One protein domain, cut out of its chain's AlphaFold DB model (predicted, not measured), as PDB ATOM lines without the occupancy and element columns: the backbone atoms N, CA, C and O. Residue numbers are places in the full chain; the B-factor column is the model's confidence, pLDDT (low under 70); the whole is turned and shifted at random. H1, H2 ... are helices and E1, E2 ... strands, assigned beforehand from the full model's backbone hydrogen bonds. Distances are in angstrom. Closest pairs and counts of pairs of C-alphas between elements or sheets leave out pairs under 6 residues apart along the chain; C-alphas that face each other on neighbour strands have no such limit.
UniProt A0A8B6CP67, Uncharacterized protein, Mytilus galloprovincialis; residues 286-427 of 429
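AT A GLANCE: This is residues 286 to 427 of the 429 residues of an uncharacterized protein of Mytilus galloprovincialis (UniProt A0A8B6CP67). Three helices, H1, H2 and H3, pack side by side in a triangle, and H2 covers one end of a long, twisted three-stranded sheet, E4-E5-E6, whose other end reaches away from them. A small sheet, E1-E2-E3, sits by the last residues of H3. The printed part has 142 residues, ordered E1 E2 H1 H2 H3 E3 E4 E5 E6; both sheets are antiparallel and the class is mixed. It is loose, with a radius of gyration of the C-alphas of 18.6 A, and flat, spanning 61 by 36 by 19 A.

IN THESE COORDINATES: E1 is residues 286 to 288, from C-alpha 286 at (145.328, 130.807, 136.623), and E2 is 293 to 296. H1 is 307 to 315, H2 325 to 337 at 18.1 A, and H3 351 to 369 at 29.0 A. E3 is 371 to 373, E4 386 to 395 at 29.8 A, E5 399 to 409 at 32.9 A, and E6 415 to 426 at 33.7 A, ending at (131.960, 112.835, 122.941).

HOW THE PARTS SIT: E1 and E2 form a hairpin, with N 288 and O 293 within hydrogen-bond range at 2.9 A; E2 and E3 are antiparallel neighbours, with N 294 and O 372 within hydrogen-bond range at 2.7 A. H3 only grazes this sheet, with residues 364 to 369. H2 touches H1 at C-alphas 307 and 335, 6.4 A, and H3 at 331 and 360, 6.7 A, running opposite ways to both at shallow tilts of 19 and 15 degrees. H2 is over E6, along the strands, at a height over the sheet of 7.1 A; the closest C-alphas are Ser 325 and Ser 424, 5.9 A. E4, E5 and E6 form a meander, each strand the antiparallel neighbour of the one before: N 390 and O 405 are 2.9 A apart, N 406 and O 418 2.8 A. Each O i to N i+4 pair is within hydrogen-bond range in H1, against 8 of 9 in H2 and 11 of 15 in H3.

THE WHOLE: The farthest C-alphas, Gly 342 and Tyr 412, are 62.9 A apart. The printed part has no cut; the links H2 to H3 and E3 to E4 are long. Residues 298 to 301 have pLDDT under 70.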
ATOM      1  N   ALA A 286     144.629 129.771 135.872       83.81
ATOM      2  CA  ALA A 286     145.328 130.807 136.623       83.81
ATOM      3  C   ALA A 286     144.745 132.186 136.306       83.81
ATOM      4  O   ALA A 286     144.270 132.422 135.198       83.81
ATOM      5  N   TRP A 287     144.783 133.094 137.275       88.88
ATOM      6  CA  TRP A 287     144.351 134.481 137.130       88.88
ATOM      7  C   TRP A 287     145.566 135.413 137.172       88.88
ATOM      8  O   TRP A 287     146.287 135.442 138.171       88.88
ATOM      9  N   ASP A 288     145.807 136.140 136.078       87.62
ATOM     10  CA  ASP A 288     146.802 137.214 136.011       87.62
ATOM     11  C   ASP A 288     146.180 138.512 136.526       87.62
ATOM     12  O   ASP A 288     145.269 139.073 135.913       87.62
ATOM     13  N   LEU A 289     146.703 138.997 137.650       86.75
ATOM     14  CA  LEU A 289     146.205 140.191 138.330       86.75
ATOM     15  C   LEU A 289     146.477 141.479 137.539       86.75
ATOM     16  O   LEU A 289     145.751 142.453 137.702       86.75
ATOM     17  N   ASN A 290     147.511 141.502 136.688       86.00
ATOM     18  CA  ASN A 290     147.915 142.713 135.965       86.00
ATOM     19  C   ASN A 290     147.015 142.979 134.761       86.00
ATOM     20  O   ASN A 290     146.686 144.125 134.467       86.00
ATOM     21  N   THR A 291     146.660 141.913 134.043       89.12
ATOM     22  CA  THR A 291     145.807 141.977 132.846       89.12
ATOM     23  C   THR A 291     144.349 141.626 133.137       89.12
ATOM     24  O   THR A 291     143.520 141.660 132.230       89.12
ATOM     25  N   ASP A 292     144.040 141.275 134.388       91.38
ATOM     26  CA  ASP A 292     142.737 140.800 134.853       91.38
ATOM     27  C   ASP A 292     142.123 139.718 133.951       91.38
ATOM     28  O   ASP A 292     140.984 139.799 133.477       91.38
ATOM     29  N   SER A 293     142.929 138.702 133.662       91.81
ATOM     30  CA  SER A 293     142.591 137.669 132.689       91.81
ATOM     31  C   SER A 293     142.934 136.276 133.195       91.81
ATOM     32  O   SER A 293     143.885 136.070 133.949       91.81
ATOM     33  N   PHE A 294     142.145 135.299 132.770       91.31
ATOM     34  CA  PHE A 294     142.466 133.895 132.917       91.31
ATOM     35  C   PHE A 294     143.513 133.478 131.890       91.31
ATOM     36  O   PHE A 294     143.346 133.703 130.689       91.31
ATOM     37  N   ILE A 295     144.559 132.824 132.380       88.94
ATOM     38  CA  ILE A 295     145.662 132.283 131.590       88.94
ATOM     39  C   ILE A 295     145.845 130.796 131.903       88.94
ATOM     40  O   ILE A 295     145.427 130.301 132.954       88.94
ATOM     41  N   PHE A 296     146.498 130.077 130.990       83.69
ATOM     42  CA  PHE A 296     146.699 128.633 131.096       83.69
ATOM     43  C   PHE A 296     148.183 128.284 131.005       83.69
ATOM     44  O   PHE A 296     148.871 128.657 130.054       83.69
ATOM     45  N   THR A 297     148.688 127.536 131.989       71.25
ATOM     46  CA  THR A 297     150.106 127.143 132.025       71.25
ATOM     47  C   THR A 297     150.313 125.803 131.326       71.25
ATOM     48  O   THR A 297     149.820 124.805 131.838       71.25
ATOM     49  N   PRO A 298     151.059 125.742 130.212       66.06
ATOM     50  CA  PRO A 298     151.192 124.568 129.344       66.06
ATOM     51  C   PRO A 298     151.664 123.313 130.089       66.06
ATOM     52  O   PRO A 298     152.461 123.393 131.025       66.06
ATOM     53  N   LEU A 299     151.262 122.143 129.583       66.38
ATOM     54  CA  LEU A 299     151.762 120.850 130.053       66.38
ATOM     55  C   LEU A 299     153.294 120.796 129.939       66.38
ATOM     56  O   LEU A 299     153.847 121.019 128.861       66.38
ATOM     57  N   GLN A 300     153.970 120.509 131.053       60.16
ATOM     58  CA  GLN A 300     155.436 120.414 131.104       60.16
ATOM     59  C   GLN A 300     155.962 118.998 130.829       60.16
ATOM     60  O   GLN A 300     157.112 118.845 130.424       60.16
ATOM     61  N   ASP A 301     155.125 117.971 130.994       66.94
ATOM     62  CA  ASP A 301     155.540 116.575 130.861       66.94
ATOM     63  C   ASP A 301     155.322 116.034 129.447       66.94
ATOM     64  O   ASP A 301     154.196 115.997 128.943       66.94
ATOM     65  N   ASP A 302     156.387 115.504 128.849       72.50
ATOM     66  CA  ASP A 302     156.295 114.696 127.638       72.50
ATOM     67  C   ASP A 302     155.721 113.313 127.986       72.50
ATOM     68  O   ASP A 302     156.405 112.448 128.540       72.50
ATOM     69  N   LYS A 303     154.421 113.118 127.734       82.81
ATOM     70  CA  LYS A 303     153.763 111.822 127.934       82.81
ATOM     71  C   LYS A 303     153.920 110.948 126.681       82.81
ATOM     72  O   LYS A 303     153.794 111.453 125.561       82.81
ATOM     73  N   PRO A 304     154.137 109.628 126.847       84.38
ATOM     74  CA  PRO A 304     154.284 108.719 125.716       84.38
ATOM     75  C   PRO A 304     152.999 108.678 124.877       84.38
ATOM     76  O   PRO A 304     151.899 108.860 125.400       84.38
ATOM     77  N   CYS A 305     153.125 108.414 123.572       86.25
ATOM     78  CA  CYS A 305     151.985 108.285 122.658       86.25
ATOM     79  C   CYS A 305     151.277 106.924 122.820       86.25
ATOM     80  O   CYS A 305     151.252 106.092 121.910       86.25
ATOM     81  N   THR A 306     150.714 106.709 124.004       90.50
ATOM     82  CA  THR A 306     149.898 105.550 124.378       90.50
ATOM     83  C   THR A 306     148.513 106.029 124.800       90.50
ATOM     84  O   THR A 306     148.319 107.208 125.116       90.50
ATOM     85  N   ARG A 307     147.529 105.128 124.868       88.81
ATOM     86  CA  ARG A 307     146.183 105.478 125.363       88.81
ATOM     87  C   ARG A 307     146.252 106.053 126.778       88.81
ATOM     88  O   ARG A 307     145.579 107.043 127.074       88.81
ATOM     89  N   ARG A 308     147.110 105.482 127.633       90.06
ATOM     90  CA  ARG A 308     147.354 105.982 128.994       90.06
ATOM     91  C   ARG A 308     147.974 107.377 128.983       90.06
ATOM     92  O   ARG A 308     147.561 108.219 129.776       90.06
ATOM     93  N   GLY A 309     148.920 107.643 128.085       89.50
ATOM     94  CA  GLY A 309     149.545 108.958 127.942       89.50
ATOM     95  C   GLY A 309     148.564 110.043 127.496       89.50
ATOM     96  O   GLY A 309     148.526 111.118 128.103       89.50
ATOM     97  N   ILE A 310     147.706 109.746 126.511       89.81
ATOM     98  CA  ILE A 310     146.648 110.664 126.055       89.81
ATOM     99  C   ILE A 310     145.651 110.933 127.186       89.81
ATOM    100  O   ILE A 310     145.370 112.090 127.496       89.81
ATOM    101  N   LEU A 311     145.147 109.882 127.843       89.62
ATOM    102  CA  LEU A 311     144.211 110.018 128.962       89.62
ATOM    103  C   LEU A 311     144.819 110.823 130.116       89.62
ATOM    104  O   LEU A 311     144.172 111.724 130.641       89.62
ATOM    105  N   SER A 312     146.068 110.532 130.488       87.06
ATOM    106  CA  SER A 312     146.779 111.274 131.531       87.06
ATOM    107  C   SER A 312     146.919 112.751 131.173       87.06
ATOM    108  O   SER A 312     146.748 113.595 132.046       87.06
ATOM    109  N   SER A 313     147.201 113.069 129.908       87.38
ATOM    110  CA  SER A 313     147.324 114.453 129.444       87.38
ATOM    111  C   SER A 313     145.975 115.170 129.449       87.38
ATOM    112  O   SER A 313     145.886 116.303 129.904       87.38
ATOM    113  N   LEU A 314     144.896 114.511 129.020       87.75
ATOM    114  CA  LEU A 314     143.544 115.073 129.083       87.75
ATOM    115  C   LEU A 314     143.088 115.325 130.517       87.75
ATOM    116  O   LEU A 314     142.555 116.391 130.807       87.75
ATOM    117  N   ASN A 315     143.320 114.362 131.410       84.88
ATOM    118  CA  ASN A 315     142.955 114.491 132.816       84.88
ATOM    119  C   ASN A 315     143.764 115.581 133.518       84.88
ATOM    120  O   ASN A 315     143.268 116.161 134.471       84.88
ATOM    121  N   SER A 316     144.967 115.905 133.035       80.75
ATOM    122  CA  SER A 316     145.767 116.992 133.607       80.75
ATOM    123  C   SER A 316     145.253 118.403 133.283       80.75
ATOM    124  O   SER A 316     145.699 119.360 133.913       80.75
ATOM    125  N   ILE A 317     144.300 118.535 132.346       83.56
ATOM    126  CA  ILE A 317     143.661 119.805 131.982       83.56
ATOM    127  C   ILE A 317     142.482 120.071 132.916       83.56
ATOM    128  O   ILE A 317     141.468 119.373 132.871       83.56
ATOM    129  N   PHE A 318     142.598 121.112 133.733       82.19
ATOM    130  CA  PHE A 318     141.530 121.564 134.610       82.19
ATOM    131  C   PHE A 318     140.850 122.822 134.050       82.19
ATOM    132  O   PHE A 318     141.413 123.914 134.062       82.19
ATOM    133  N   ASP A 319     139.619 122.659 133.557       87.69
ATOM    134  CA  ASP A 319     138.828 123.721 132.922       87.69
ATOM    135  C   ASP A 319     137.354 123.669 133.381       87.69
ATOM    136  O   ASP A 319     136.493 123.087 132.710       87.69
ATOM    137  N   PRO A 320     137.036 124.232 134.561       88.50
ATOM    138  CA  PRO A 320     135.696 124.146 135.143       88.50
ATOM    139  C   PRO A 320     134.642 124.917 134.328       88.50
ATOM    140  O   PRO A 320     133.495 124.457 134.218       88.50
ATOM    141  N   ILE A 321     135.035 126.051 133.730       92.75
ATOM    142  CA  ILE A 321     134.174 126.931 132.920       92.75
ATOM    143  C   ILE A 321     133.973 126.373 131.505       92.75
ATOM    144  O   ILE A 321     132.899 126.545 130.928       92.75
ATOM    145  N   GLY A 322     134.963 125.681 130.947       93.38
ATOM    146  CA  GLY A 322     134.893 125.131 129.598       93.38
ATOM    147  C   GLY A 322     135.504 126.024 128.520       93.38
ATOM    148  O   GLY A 322     135.094 125.908 127.362       93.38
ATOM    149  N   PHE A 323     136.451 126.898 128.867       92.81
ATOM    150  CA  PHE A 323     137.198 127.722 127.910       92.81
ATOM    151  C   PHE A 323     137.961 126.874 126.881       92.81
ATOM    152  O   PHE A 323     138.003 127.187 125.694       92.81
ATOM    153  N   LEU A 324     138.521 125.758 127.338       92.06
ATOM    154  CA  LEU A 324     139.321 124.807 126.575       92.06
ATOM    155  C   LEU A 324     138.472 123.648 126.032       92.06
ATOM    156  O   LEU A 324     139.015 122.642 125.566       92.06
ATOM    157  N   SER A 325     137.139 123.761 126.057       92.38
ATOM    158  CA  SER A 325     136.228 122.748 125.500       92.38
ATOM    159  C   SER A 325     136.572 122.332 124.059       92.38
ATOM    160  O   SER A 325     136.522 121.127 123.798       92.38
ATOM    161  N   PRO A 326     136.962 123.242 123.133       90.38
ATOM    162  CA  PRO A 326     137.364 122.868 121.769       90.38
ATOM    163  C   PRO A 326     138.647 122.021 121.711       90.38
ATOM    164  O   PRO A 326     138.771 121.103 120.896       90.38
ATOM    165  N   LEU A 327     139.595 122.286 122.611       90.69
ATOM    166  CA  LEU A 327     140.847 121.540 122.701       90.69
ATOM    167  C   LEU A 327     140.625 120.165 123.344       90.69
ATOM    168  O   LEU A 327     141.060 119.135 122.824       90.69
ATOM    169  N   THR A 328     139.915 120.138 124.473       91.06
ATOM    170  CA  THR A 328     139.680 118.910 125.242       91.06
ATOM    171  C   THR A 328     138.786 117.925 124.494       91.06
ATOM    172  O   THR A 328     139.037 116.722 124.558       91.06
ATOM    173  N   ILE A 329     137.780 118.390 123.736       93.44
ATOM    174  CA  ILE A 329     136.931 117.490 122.941       93.44
ATOM    175  C   ILE A 329     137.720 116.796 121.833       93.44
ATOM    176  O   ILE A 329     137.549 115.598 121.628       93.44
ATOM    177  N   SER A 330     138.631 117.517 121.177       92.69
ATOM    178  CA  SER A 330     139.462 116.975 120.101       92.69
ATOM    179  C   SER A 330     140.355 115.841 120.609       92.69
ATOM    180  O   SER A 330     140.409 114.772 120.003       92.69
ATOM    181  N   GLY A 331     140.971 116.013 121.783       92.44
ATOM    182  CA  GLY A 331     141.758 114.947 122.404       92.44
ATOM    183  C   GLY A 331     140.899 113.785 122.928       92.44
ATOM    184  O   GLY A 331     141.300 112.629 122.808       92.44
ATOM    185  N   LYS A 332     139.684 114.038 123.439       92.69
ATOM    186  CA  LYS A 332     138.746 112.963 123.829       92.69
ATOM    187  C   LYS A 332     138.293 112.125 122.628       92.69
ATOM    188  O   LYS A 332     138.193 110.906 122.750       92.69
ATOM    189  N   ILE A 333     138.050 112.757 121.477       92.62
ATOM    190  CA  ILE A 333     137.763 112.060 120.214       92.62
ATOM    191  C   ILE A 333     138.967 111.198 119.819       92.62
ATOM    192  O   ILE A 333     138.790 110.017 119.540       92.62
ATOM    193  N   LEU A 334     140.184 111.751 119.879       91.56
ATOM    194  CA  LEU A 334     141.411 111.005 119.589       91.56
ATOM    195  C   LEU A 334     141.555 109.759 120.477       91.56
ATOM    196  O   LEU A 334     141.825 108.675 119.966       91.56
ATOM    197  N   LEU A 335     141.334 109.896 121.788       91.19
ATOM    198  CA  LEU A 335     141.392 108.784 122.740       91.19
ATOM    199  C   LEU A 335     140.344 107.702 122.438       91.19
ATOM    200  O   LEU A 335     140.649 106.510 122.510       91.19
ATOM    201  N   ARG A 336     139.110 108.109 122.111       89.81
ATOM    202  CA  ARG A 336     138.030 107.185 121.742       89.81
ATOM    203  C   ARG A 336     138.381 106.418 120.471       89.81
ATOM    204  O   ARG A 336     138.282 105.198 120.454       89.81
ATOM    205  N   ASP A 337     138.819 107.125 119.435       88.81
ATOM    206  CA  ASP A 337     139.146 106.525 118.142       88.81
ATOM    207  C   ASP A 337     140.379 105.598 118.253       88.81
ATOM    208  O   ASP A 337     140.464 104.590 117.556       88.81
ATOM    209  N   ALA A 338     141.297 105.881 119.187       85.56
ATOM    210  CA  ALA A 338     142.449 105.041 119.529       85.56
ATOM    211  C   ALA A 338     142.113 103.834 120.435       85.56
ATOM    212  O   ALA A 338     143.027 103.174 120.931       85.56
ATOM    213  N   SER A 339     140.829 103.547 120.694       78.50
ATOM    214  CA  SER A 339     140.375 102.503 121.629       78.50
ATOM    215  C   SER A 339     139.572 101.350 120.982       78.50
ATOM    216  O   SER A 339     138.479 101.043 121.467       78.50
ATOM    217  N   PRO A 340     140.054 100.673 119.919       73.69
ATOM    218  CA  PRO A 340     139.390  99.470 119.425       73.69
ATOM    219  C   PRO A 340     139.502  98.294 120.426       73.69
ATOM    220  O   PRO A 340     140.361  98.302 121.316       73.69
ATOM    221  N   PRO A 341     138.636  97.267 120.315       71.00
ATOM    222  CA  PRO A 341     138.694  96.091 121.182       71.00
ATOM    223  C   PRO A 341     140.053  95.382 121.093       71.00
ATOM    224  O   PRO A 341     140.517  95.072 119.999       71.00
ATOM    225  N   GLY A 342     140.664  95.084 122.244       70.88
ATOM    226  CA  GLY A 342     141.891  94.282 122.337       70.88
ATOM    227  C   GLY A 342     143.216  95.053 122.379       70.88
ATOM    228  O   GLY A 342     144.253  94.413 122.504       70.88
ATOM    229  N   THR A 343     143.212  96.388 122.316       74.50
ATOM    230  CA  THR A 343     144.443  97.198 122.415       74.50
ATOM    231  C   THR A 343     144.851  97.448 123.868       74.50
ATOM    232  O   THR A 343     144.016  97.861 124.682       74.50
ATOM    233  N   ASP A 344     146.134  97.263 124.183       85.12
ATOM    234  CA  ASP A 344     146.683  97.546 125.513       85.12
ATOM    235  C   ASP A 344     146.758  99.068 125.785       85.12
ATOM    236  O   ASP A 344     146.800  99.893 124.870       85.12
ATOM    237  N   TRP A 345     146.715  99.474 127.056       86.00
ATOM    238  CA  TRP A 345     146.759 100.887 127.454       86.00
ATOM    239  C   TRP A 345     148.134 101.531 127.273       86.00
ATOM    240  O   TRP A 345     148.213 102.751 127.084       86.00
ATOM    241  N   ASP A 346     149.187 100.722 127.349       88.06
ATOM    242  CA  ASP A 346     150.586 101.139 127.327       88.06
ATOM    243  C   ASP A 346     151.282 100.807 125.998       88.06
ATOM    244  O   ASP A 346     152.458 101.120 125.813       88.06
ATOM    245  N   GLU A 347     150.549 100.239 125.039       86.75
ATOM    246  CA  GLU A 347     151.027 100.029 123.677       86.75
ATOM    247  C   GLU A 347     151.111 101.356 122.903       86.75
ATOM    248  O   GLU A 347     150.234 102.227 122.991       86.75
ATOM    249  N   CYS A 348     152.191 101.516 122.135       85.94
ATOM    250  CA  CYS A 348     152.368 102.658 121.247       85.94
ATOM    251  C   CYS A 348     151.305 102.654 120.146       85.94
ATOM    252  O   CYS A 348     151.109 101.659 119.451       85.94
ATOM    253  N   LEU A 349     150.661 103.802 119.938       87.56
ATOM    254  CA  LEU A 349     149.658 103.953 118.888       87.56
ATOM    255  C   LEU A 349     150.294 103.957 117.485       87.56
ATOM    256  O   LEU A 349     151.474 104.280 117.322       87.56
ATOM    257  N   SER A 350     149.498 103.634 116.459       88.88
ATOM    258  CA  SER A 350     149.946 103.640 115.059       88.88
ATOM    259  C   SER A 350     150.421 105.022 114.606       88.88
ATOM    260  O   SER A 350     150.006 106.045 115.148       88.88
ATOM    261  N   GLN A 351     151.232 105.062 113.544       87.56
ATOM    262  CA  GLN A 351     151.788 106.301 112.984       87.56
ATOM    263  C   GLN A 351     150.725 107.390 112.745       87.56
ATOM    264  O   GLN A 351     150.909 108.542 113.124       87.56
ATOM    265  N   SER A 352     149.562 107.003 112.214       88.94
ATOM    266  CA  SER A 352     148.430 107.908 111.975       88.94
ATOM    267  C   SER A 352     147.867 108.561 113.246       88.94
ATOM    268  O   SER A 352     147.378 109.688 113.199       88.94
ATOM    269  N   PHE A 353     147.909 107.872 114.390       89.50
ATOM    270  CA  PHE A 353     147.513 108.434 115.682       89.50
ATOM    271  C   PHE A 353     148.628 109.276 116.298       89.50
ATOM    272  O   PHE A 353     148.322 110.275 116.942       89.50
ATOM    273  N   GLN A 354     149.896 108.918 116.074       88.75
ATOM    274  CA  GLN A 354     151.041 109.712 116.530       88.75
ATOM    275  C   GLN A 354     151.050 111.105 115.895       88.75
ATOM    276  O   GLN A 354     151.285 112.089 116.590       88.75
ATOM    277  N   GLU A 355     150.732 111.209 114.604       91.00
ATOM    278  CA  GLU A 355     150.607 112.495 113.905       91.00
ATOM    279  C   GLU A 355     149.507 113.367 114.526       91.00
ATOM    280  O   GLU A 355     149.787 114.475 114.984       91.00
ATOM    281  N   LYS A 356     148.287 112.831 114.675       92.56
ATOM    282  CA  LYS A 356     147.162 113.538 115.320       92.56
ATOM    283  C   LYS A 356     147.450 113.913 116.776       92.56
ATOM    284  O   LYS A 356     147.016 114.960 117.253       92.56
ATOM    285  N   TRP A 357     148.157 113.050 117.502       91.06
ATOM    286  CA  TRP A 357     148.583 113.319 118.871       91.06
ATOM    287  C   TRP A 357     149.569 114.482 118.925       91.06
ATOM    288  O   TRP A 357     149.403 115.382 119.746       91.06
ATOM    289  N   ASN A 358     150.556 114.506 118.030       89.81
ATOM    290  CA  ASN A 358     151.518 115.598 117.941       89.81
ATOM    291  C   ASN A 358     150.845 116.920 117.555       89.81
ATOM    292  O   ASN A 358     151.140 117.942 118.169       89.81
ATOM    293  N   GLU A 359     149.896 116.909 116.616       90.81
ATOM    294  CA  GLU A 359     149.082 118.086 116.283       90.81
ATOM    295  C   GLU A 359     148.314 118.603 117.505       90.81
ATOM    296  O   GLU A 359     148.397 119.788 117.844       90.81
ATOM    297  N   TRP A 360     147.626 117.709 118.224       91.56
ATOM    298  CA  TRP A 360     146.918 118.077 119.447       91.56
ATOM    299  C   TRP A 360     147.880 118.658 120.492       91.56
ATOM    300  O   TRP A 360     147.620 119.722 121.051       91.56
ATOM    301  N   ARG A 361     149.044 118.039 120.705       87.62
ATOM    302  CA  ARG A 361     150.066 118.545 121.632       87.62
ATOM    303  C   ARG A 361     150.575 119.932 121.259       87.62
ATOM    304  O   ARG A 361     150.745 120.764 122.145       87.62
ATOM    305  N   ILE A 362     150.815 120.195 119.977       87.25
ATOM    306  CA  ILE A 362     151.245 121.517 119.513       87.25
ATOM    307  C   ILE A 362     150.157 122.554 119.816       87.25
ATOM    308  O   ILE A 362     150.473 123.620 120.335       87.25
ATOM    309  N   SER A 363     148.877 122.227 119.603       87.56
ATOM    310  CA  SER A 363     147.779 123.141 119.958       87.56
ATOM    311  C   SER A 363     147.640 123.399 121.466       87.56
ATOM    312  O   SER A 363     147.252 124.496 121.862       87.56
ATOM    313  N   VAL A 364     148.031 122.450 122.327       85.25
ATOM    314  CA  VAL A 364     148.149 122.694 123.778       85.25
ATOM    315  C   VAL A 364     149.227 123.743 124.077       85.25
ATOM    316  O   VAL A 364     149.068 124.533 125.004       85.25
ATOM    317  N   LEU A 365     150.320 123.799 123.308       82.81
ATOM    318  CA  LEU A 365     151.367 124.808 123.518       82.81
ATOM    319  C   LEU A 365     150.884 126.226 123.195       82.81
ATOM    320  O   LEU A 365     151.323 127.169 123.854       82.81
ATOM    321  N   SER A 366     149.943 126.373 122.258       83.50
ATOM    322  CA  SER A 366     149.298 127.655 121.940       83.50
ATOM    323  C   SER A 366     148.490 128.230 123.108       83.50
ATOM    324  O   SER A 366     148.208 129.424 123.122       83.50
ATOM    325  N   LEU A 367     148.173 127.432 124.136       83.69
ATOM    326  CA  LEU A 367     147.517 127.927 125.351       83.69
ATOM    327  C   LEU A 367     148.351 128.958 126.120       83.69
ATOM    328  O   LEU A 367     147.779 129.741 126.869       83.69
ATOM    329  N   ARG A 368     149.676 129.000 125.907       80.81
ATOM    330  CA  ARG A 368     150.561 130.031 126.483       80.81
ATOM    331  C   ARG A 368     150.168 131.447 126.072       80.81
ATOM    332  O   ARG A 368     150.453 132.390 126.797       80.81
ATOM    333  N   GLU A 369     149.579 131.580 124.889       85.81
ATOM    334  CA  GLU A 369     149.185 132.861 124.301       85.81
ATOM    335  C   GLU A 369     147.697 133.156 124.535       85.81
ATOM    336  O   GLU A 369     147.231 134.261 124.263       85.81
ATOM    337  N   LEU A 370     146.940 132.178 125.048       88.44
ATOM    338  CA  LEU A 370     145.522 132.333 125.322       88.44
ATOM    339  C   LEU A 370     145.327 133.102 126.630       88.44
ATOM    340  O   LEU A 370     145.606 132.596 127.716       88.44
ATOM    341  N   SER A 371     144.782 134.306 126.498       90.88
ATOM    342  CA  SER A 371     144.331 135.138 127.607       90.88
ATOM    343  C   SER A 371     142.846 135.428 127.433       90.88
ATOM    344  O   SER A 371     142.409 135.848 126.358       90.88
ATOM    345  N   ILE A 372     142.057 135.155 128.471       92.56
ATOM    346  CA  ILE A 372     140.609 135.352 128.454       92.56
ATOM    347  C   ILE A 372     140.246 136.338 129.560       92.56
ATOM    348  O   ILE A 372     140.501 136.021 130.719       92.56
ATOM    349  N   PRO A 373     139.613 137.485 129.255       94.06
ATOM    350  CA  PRO A 373     139.203 138.436 130.281       94.06
ATOM    351  C   PRO A 373     138.396 137.757 131.389       94.06
ATOM    352  O   PRO A 373     137.496 136.952 131.111       94.06
ATOM    353  N   ARG A 374     138.715 138.076 132.651       94.00
ATOM    354  CA  ARG A 374     137.939 137.567 133.785       94.00
ATOM    355  C   ARG A 374     136.503 138.053 133.652       94.00
ATOM    356  O   ARG A 374     135.589 137.233 133.610       94.00
ATOM    357  N   MET A 375     136.317 139.366 133.529       94.44
ATOM    358  CA  MET A 375     134.997 139.962 133.358       94.44
ATOM    359  C   MET A 375     134.288 139.445 132.102       94.44
ATOM    360  O   MET A 375     134.913 139.214 131.067       94.44
ATOM    361  N   TYR A 376     132.963 139.302 132.168       93.06
ATOM    362  CA  TYR A 376     132.175 138.978 130.976       93.06
ATOM    363  C   TYR A 376     132.206 140.106 129.939       93.06
ATOM    364  O   TYR A 376     132.356 139.852 128.749       93.06
ATOM    365  N   ILE A 377     132.053 141.344 130.401       90.88
ATOM    366  CA  ILE A 377     131.967 142.570 129.603       90.88
ATOM    367  C   ILE A 377     132.738 143.673 130.354       90.88
ATOM    368  O   ILE A 377     132.916 143.543 131.562       90.88
ATOM    369  N   PRO A 378     133.193 144.763 129.711       85.56
ATOM    370  CA  PRO A 378     134.056 145.774 130.335       85.56
ATOM    371  C   PRO A 378     133.310 146.738 131.284       85.56
ATOM    372  O   PRO A 378     133.772 147.845 131.531       85.56
ATOM    373  N   MET A 379     132.136 146.349 131.782       83.12
ATOM    374  CA  MET A 379     131.259 147.160 132.627       83.12
ATOM    375  C   MET A 379     130.481 146.258 133.594       83.12
ATOM    376  O   MET A 379     130.139 145.128 133.252       83.12
ATOM    377  N   SER A 380     130.211 146.738 134.806       80.94
ATOM    378  CA  SER A 380     129.535 145.950 135.846       80.94
ATOM    379  C   SER A 380     128.132 145.531 135.415       80.94
ATOM    380  O   SER A 380     127.339 146.364 134.990       80.94
ATOM    381  N   ILE A 381     127.783 144.253 135.561       81.38
ATOM    382  CA  ILE A 381     126.484 143.717 135.107       81.38
ATOM    383  C   ILE A 381     125.294 144.478 135.719       81.38
ATOM    384  O   ILE A 381     124.251 144.620 135.084       81.38
ATOM    385  N   SER A 382     125.469 145.001 136.932       77.31
ATOM    386  CA  SER A 382     124.464 145.760 137.681       77.31
ATOM    387  C   SER A 382     124.036 147.082 137.037       77.31
ATOM    388  O   SER A 382     122.968 147.580 137.386       77.31
ATOM    389  N   VAL A 383     124.821 147.643 136.108       80.75
ATOM    390  CA  VAL A 383     124.490 148.908 135.420       80.75
ATOM    391  C   VAL A 383     123.904 148.704 134.017       80.75
ATOM    392  O   VAL A 383     123.712 149.678 133.293       80.75
ATOM    393  N   MET A 384     123.642 147.454 133.608       83.56
ATOM    394  CA  MET A 384     123.042 147.152 132.303       83.56
ATOM    395  C   MET A 384     121.520 147.264 132.350       83.56
ATOM    396  O   MET A 384     120.890 146.776 133.287       83.56
ATOM    397  N   ASP A 385     120.930 147.800 131.281       85.50
ATOM    398  CA  ASP A 385     119.473 147.894 131.136       85.50
ATOM    399  C   ASP A 385     118.850 146.556 130.738       85.50
ATOM    400  O   ASP A 385     117.745 146.214 131.160       85.50
ATOM    401  N   ASN A 386     119.555 145.790 129.903       90.00
ATOM    402  CA  ASN A 386     119.090 144.490 129.442       90.00
ATOM    403  C   ASN A 386     120.240 143.480 129.396       90.00
ATOM    404  O   ASN A 386     121.327 143.764 128.884       90.00
ATOM    405  N   LEU A 387     119.967 142.283 129.913       92.19
ATOM    406  CA  LEU A 387     120.883 141.155 129.973       92.19
ATOM    407  C   LEU A 387     120.206 139.940 129.348       92.19
ATOM    408  O   LEU A 387     119.191 139.446 129.836       92.19
ATOM    409  N   GLU A 388     120.812 139.421 128.291       95.19
ATOM    410  CA  GLU A 388     120.336 138.241 127.585       95.19
ATOM    411  C   GLU A 388     121.401 137.147 127.646       95.19
ATOM    412  O   GLU A 388     122.584 137.393 127.410       95.19
ATOM    413  N   VAL A 389     120.981 135.910 127.911       96.44
ATOM    414  CA  VAL A 389     121.857 134.738 127.803       96.44
ATOM    415  C   VAL A 389     121.514 133.994 126.523       96.44
ATOM    416  O   VAL A 389     120.412 133.471 126.369       96.44
ATOM    417  N   HIS A 390     122.469 133.951 125.600       97.31
ATOM    418  CA  HIS A 390     122.336 133.274 124.314       97.31
ATOM    419  C   HIS A 390     123.094 131.957 124.386       97.31
ATOM    420  O   HIS A 390     124.308 131.941 124.598       97.31
ATOM    421  N   VAL A 391     122.372 130.848 124.236       97.81
ATOM    422  CA  VAL A 391     122.946 129.501 124.276       97.81
ATOM    423  C   VAL A 391     122.893 128.900 122.883       97.81
ATOM    424  O   VAL A 391     121.822 128.764 122.294       97.81
ATOM    425  N   PHE A 392     124.058 128.515 122.381       96.88
ATOM    426  CA  PHE A 392     124.219 127.804 121.123       96.88
ATOM    427  C   PHE A 392     124.569 126.355 121.432       96.88
ATOM    428  O   PHE A 392     125.351 126.080 122.342       96.88
ATOM    429  N   SER A 393     124.006 125.423 120.677       95.62
ATOM    430  CA  SER A 393     124.315 124.001 120.805       95.62
ATOM    431  C   SER A 393     124.385 123.354 119.437       95.62
ATOM    432  O   SER A 393     123.555 123.658 118.582       95.62
ATOM    433  N   ASP A 394     125.330 122.438 119.265       94.50
ATOM    434  CA  ASP A 394     125.487 121.651 118.047       94.50
ATOM    435  C   ASP A 394     125.821 120.193 118.388       94.50
ATOM    436  O   ASP A 394     126.406 119.886 119.436       94.50
ATOM    437  N   ALA A 395     125.419 119.284 117.507       93.25
ATOM    438  CA  ALA A 395     125.584 117.851 117.656       93.25
ATOM    439  C   ALA A 395     126.048 117.228 116.338       93.25
ATOM    440  O   ALA A 395     125.470 117.441 115.278       93.25
ATOM    441  N   SER A 396     127.075 116.392 116.431       92.19
ATOM    442  CA  SER A 396     127.620 115.612 115.323       92.19
ATOM    443  C   SER A 396     127.772 114.149 115.729       92.19
ATOM    444  O   SER A 396     127.728 113.808 116.913       92.19
ATOM    445  N   GLU A 397     128.072 113.282 114.760       90.75
ATOM    446  CA  GLU A 397     128.434 111.881 115.026       90.75
ATOM    447  C   GLU A 397     129.629 111.754 115.989       90.75
ATOM    448  O   GLU A 397     129.770 110.765 116.707       90.75
ATOM    449  N   LYS A 398     130.502 112.768 116.043       90.50
ATOM    450  CA  LYS A 398     131.701 112.742 116.884       90.50
ATOM    451  C   LYS A 398     131.434 113.250 118.296       90.50
ATOM    452  O   LYS A 398     131.919 112.640 119.252       90.50
ATOM    453  N   ALA A 399     130.701 114.349 118.440       93.50
ATOM    454  CA  ALA A 399     130.527 115.052 119.707       93.50
ATOM    455  C   ALA A 399     129.288 115.952 119.719       93.50
ATOM    456  O   ALA A 399     128.823 116.398 118.671       93.50
ATOM    457  N   VAL A 400     128.829 116.265 120.930       94.31
ATOM    458  CA  VAL A 400     127.827 117.294 121.223       94.31
ATOM    459  C   VAL A 400     128.496 118.392 122.042       94.31
ATOM    460  O   VAL A 400     129.272 118.102 122.961       94.31
ATOM    461  N   ALA A 401     128.208 119.649 121.721       95.38
ATOM    462  CA  ALA A 401     128.745 120.800 122.431       95.38
ATOM    463  C   ALA A 401     127.701 121.905 122.591       95.38
ATOM    464  O   ALA A 401     126.772 122.028 121.794       95.38
ATOM    465  N   ALA A 402     127.878 122.720 123.627       96.12
ATOM    466  CA  ALA A 402     127.115 123.936 123.842       96.12
ATOM    467  C   ALA A 402     128.021 125.057 124.361       96.12
ATOM    468  O   ALA A 402     128.970 124.808 125.110       96.12
ATOM    469  N   SER A 403     127.708 126.291 123.981       96.94
ATOM    470  CA  SER A 403     128.358 127.507 124.462       96.94
ATOM    471  C   SER A 403     127.309 128.544 124.842       96.94
ATOM    472  O   SER A 403     126.277 128.683 124.188       96.94
ATOM    473  N   ALA A 404     127.565 129.257 125.933       97.69
ATOM    474  CA  ALA A 404     126.700 130.313 126.432       97.69
ATOM    475  C   ALA A 404     127.435 131.653 126.383       97.69
ATOM    476  O   ALA A 404     128.596 131.743 126.793       97.69
ATOM    477  N   TYR A 405     126.740 132.690 125.927       97.06
ATOM    478  CA  TYR A 405     127.231 134.060 125.860       97.06
ATOM    479  C   TYR A 405     126.260 135.005 126.562       97.06
ATOM    480  O   TYR A 405     125.044 134.844 126.468       97.06
ATOM    481  N   LEU A 406     126.808 135.995 127.256       95.69
ATOM    482  CA  LEU A 406     126.082 137.118 127.823       95.69
ATOM    483  C   LEU A 406     126.050 138.216 126.773       95.69
ATOM    484  O   LEU A 406     127.109 138.653 126.336       95.69
ATOM    485  N   ARG A 407     124.865 138.680 126.395       95.00
ATOM    486  CA  ARG A 407     124.682 139.913 125.634       95.00
ATOM    487  C   ARG A 407     124.102 140.956 126.575       95.00
ATOM    488  O   ARG A 407     123.001 140.785 127.087       95.00
ATOM    489  N   ALA A 408     124.856 142.019 126.800       92.88
ATOM    490  CA  ALA A 408     124.460 143.146 127.624       92.88
ATOM    491  C   ALA A 408     124.202 144.365 126.746       92.88
ATOM    492  O   ALA A 408     124.952 144.604 125.799       92.88
ATOM    493  N   ILE A 409     123.147 145.113 127.052       91.25
ATOM    494  CA  ILE A 409     122.808 146.365 126.379       91.25
ATOM    495  C   ILE A 409     122.821 147.472 127.430       91.25
ATOM    496  O   ILE A 409     122.135 147.365 128.450       91.25
ATOM    497  N   ASP A 410     123.628 148.501 127.185       87.00
ATOM    498  CA  ASP A 410     123.699 149.675 128.051       87.00
ATOM    499  C   ASP A 410     122.530 150.650 127.810       87.00
ATOM    500  O   ASP A 410     121.732 150.492 126.880       87.00
ATOM    501  N   THR A 411     122.458 151.693 128.636       84.69
ATOM    502  CA  THR A 411     121.444 152.762 128.553       84.69
ATOM    503  C   THR A 411     121.471 153.560 127.248       84.69
ATOM    504  O   THR A 411     120.495 154.227 126.903       84.69
ATOM    505  N   TYR A 412     122.566 153.482 126.492       86.50
ATOM    506  CA  TYR A 412     122.728 154.122 125.189       86.50
ATOM    507  C   TYR A 412     122.391 153.178 124.023       86.50
ATOM    508  O   TYR A 412     122.465 153.584 122.862       86.50
ATOM    509  N   GLY A 413     121.992 151.934 124.307       86.06
ATOM    510  CA  GLY A 413     121.688 150.909 123.309       86.06
ATOM    511  C   GLY A 413     122.920 150.193 122.742       86.06
ATOM    512  O   GLY A 413     122.787 149.418 121.791       86.06
ATOM    513  N   THR A 414     124.113 150.415 123.298       88.56
ATOM    514  CA  THR A 414     125.346 149.731 122.892       88.56
ATOM    515  C   THR A 414     125.315 148.296 123.394       88.56
ATOM    516  O   THR A 414     125.200 148.045 124.594       88.56
ATOM    517  N   SER A 415     125.444 147.331 122.479       91.12
ATOM    518  CA  SER A 415     125.492 145.919 122.849       91.12
ATOM    519  C   SER A 415     126.924 145.418 122.994       91.12
ATOM    520  O   SER A 415     127.700 145.506 122.040       91.12
ATOM    521  N   THR A 416     127.231 144.788 124.123       93.19
ATOM    522  CA  THR A 416     128.492 144.074 124.354       93.19
ATOM    523  C   THR A 416     128.223 142.595 124.608       93.19
ATOM    524  O   THR A 416     127.193 142.236 125.178       93.19
ATOM    525  N   VAL A 417     129.133 141.723 124.165       94.31
ATOM    526  CA  VAL A 417     128.990 140.269 124.304       94.31
ATOM    527  C   VAL A 417     130.189 139.676 125.034       94.31
ATOM    528  O   VAL A 417     131.330 139.989 124.709       94.31
ATOM    529  N   GLY A 418     129.915 138.792 125.990       94.69
ATOM    530  CA  GLY A 418     130.902 138.084 126.798       94.69
ATOM    531  C   GLY A 418     130.687 136.578 126.797       94.69
ATOM    532  O   GLY A 418     129.556 136.113 126.898       94.69
ATOM    533  N   PHE A 419     131.752 135.781 126.721       95.94
ATOM    534  CA  PHE A 419     131.635 134.325 126.857       95.94
ATOM    535  C   PHE A 419     131.338 133.935 128.309       95.94
ATOM    536  O   PHE A 419     132.117 134.260 129.208       95.94
ATOM    537  N   ILE A 420     130.256 133.191 128.546       95.88
ATOM    538  CA  ILE A 420     129.893 132.710 129.882       95.88
ATOM    539  C   ILE A 420     130.602 131.394 130.176       95.88
ATOM    540  O   ILE A 420     131.402 131.323 131.106       95.88
ATOM    541  N   MET A 421     130.297 130.352 129.403       96.06
ATOM    542  CA  MET A 421     130.822 129.007 129.624       96.06
ATOM    543  C   MET A 421     130.629 128.105 128.405       96.06
ATOM    544  O   MET A 421     129.791 128.370 127.541       96.06
ATOM    545  N   GLY A 422     131.379 127.004 128.373       95.88
ATOM    546  CA  GLY A 422     131.297 125.970 127.345       95.88
ATOM    547  C   GLY A 422     131.168 124.585 127.967       95.88
ATOM    548  O   GLY A 422     131.669 124.322 129.059       95.88
ATOM    549  N   LYS A 423     130.491 123.666 127.282       94.75
ATOM    550  CA  LYS A 423     130.497 122.241 127.628       94.75
ATOM    551  C   LYS A 423     130.579 121.417 126.357       94.75
ATOM    552  O   LYS A 423     129.947 121.735 125.355       94.75
ATOM    553  N   SER A 424     131.334 120.328 126.412       93.81
ATOM    554  CA  SER A 424     131.445 119.374 125.315       93.81
ATOM    555  C   SER A 424     131.496 117.944 125.843       93.81
ATOM    556  O   SER A 424     132.044 117.661 126.917       93.81
ATOM    557  N   LYS A 425     130.911 117.022 125.081       92.81
ATOM    558  CA  LYS A 425     130.910 115.590 125.369       92.81
ATOM    559  C   LYS A 425     131.053 114.816 124.064       92.81
ATOM    560  O   LYS A 425     130.434 115.155 123.059       92.81
ATOM    561  N   THR A 426     131.869 113.767 124.071       90.06
ATOM    562  CA  THR A 426     131.960 112.835 122.941       90.06
ATOM    563  C   THR A 426     130.644 112.089 122.782       90.06
ATOM    564  O   THR A 426     130.043 111.689 123.783       90.06
ATOM    565  N   SER A 427     130.214 111.868 121.541       81.88
ATOM    566  CA  SER A 427     129.059 111.011 121.289       81.88
ATOM    567  C   SER A 427     129.370 109.598 121.789       81.88
ATOM    568  O   SER A 427     130.474 109.089 121.553       81.88
TER     569      SER A 427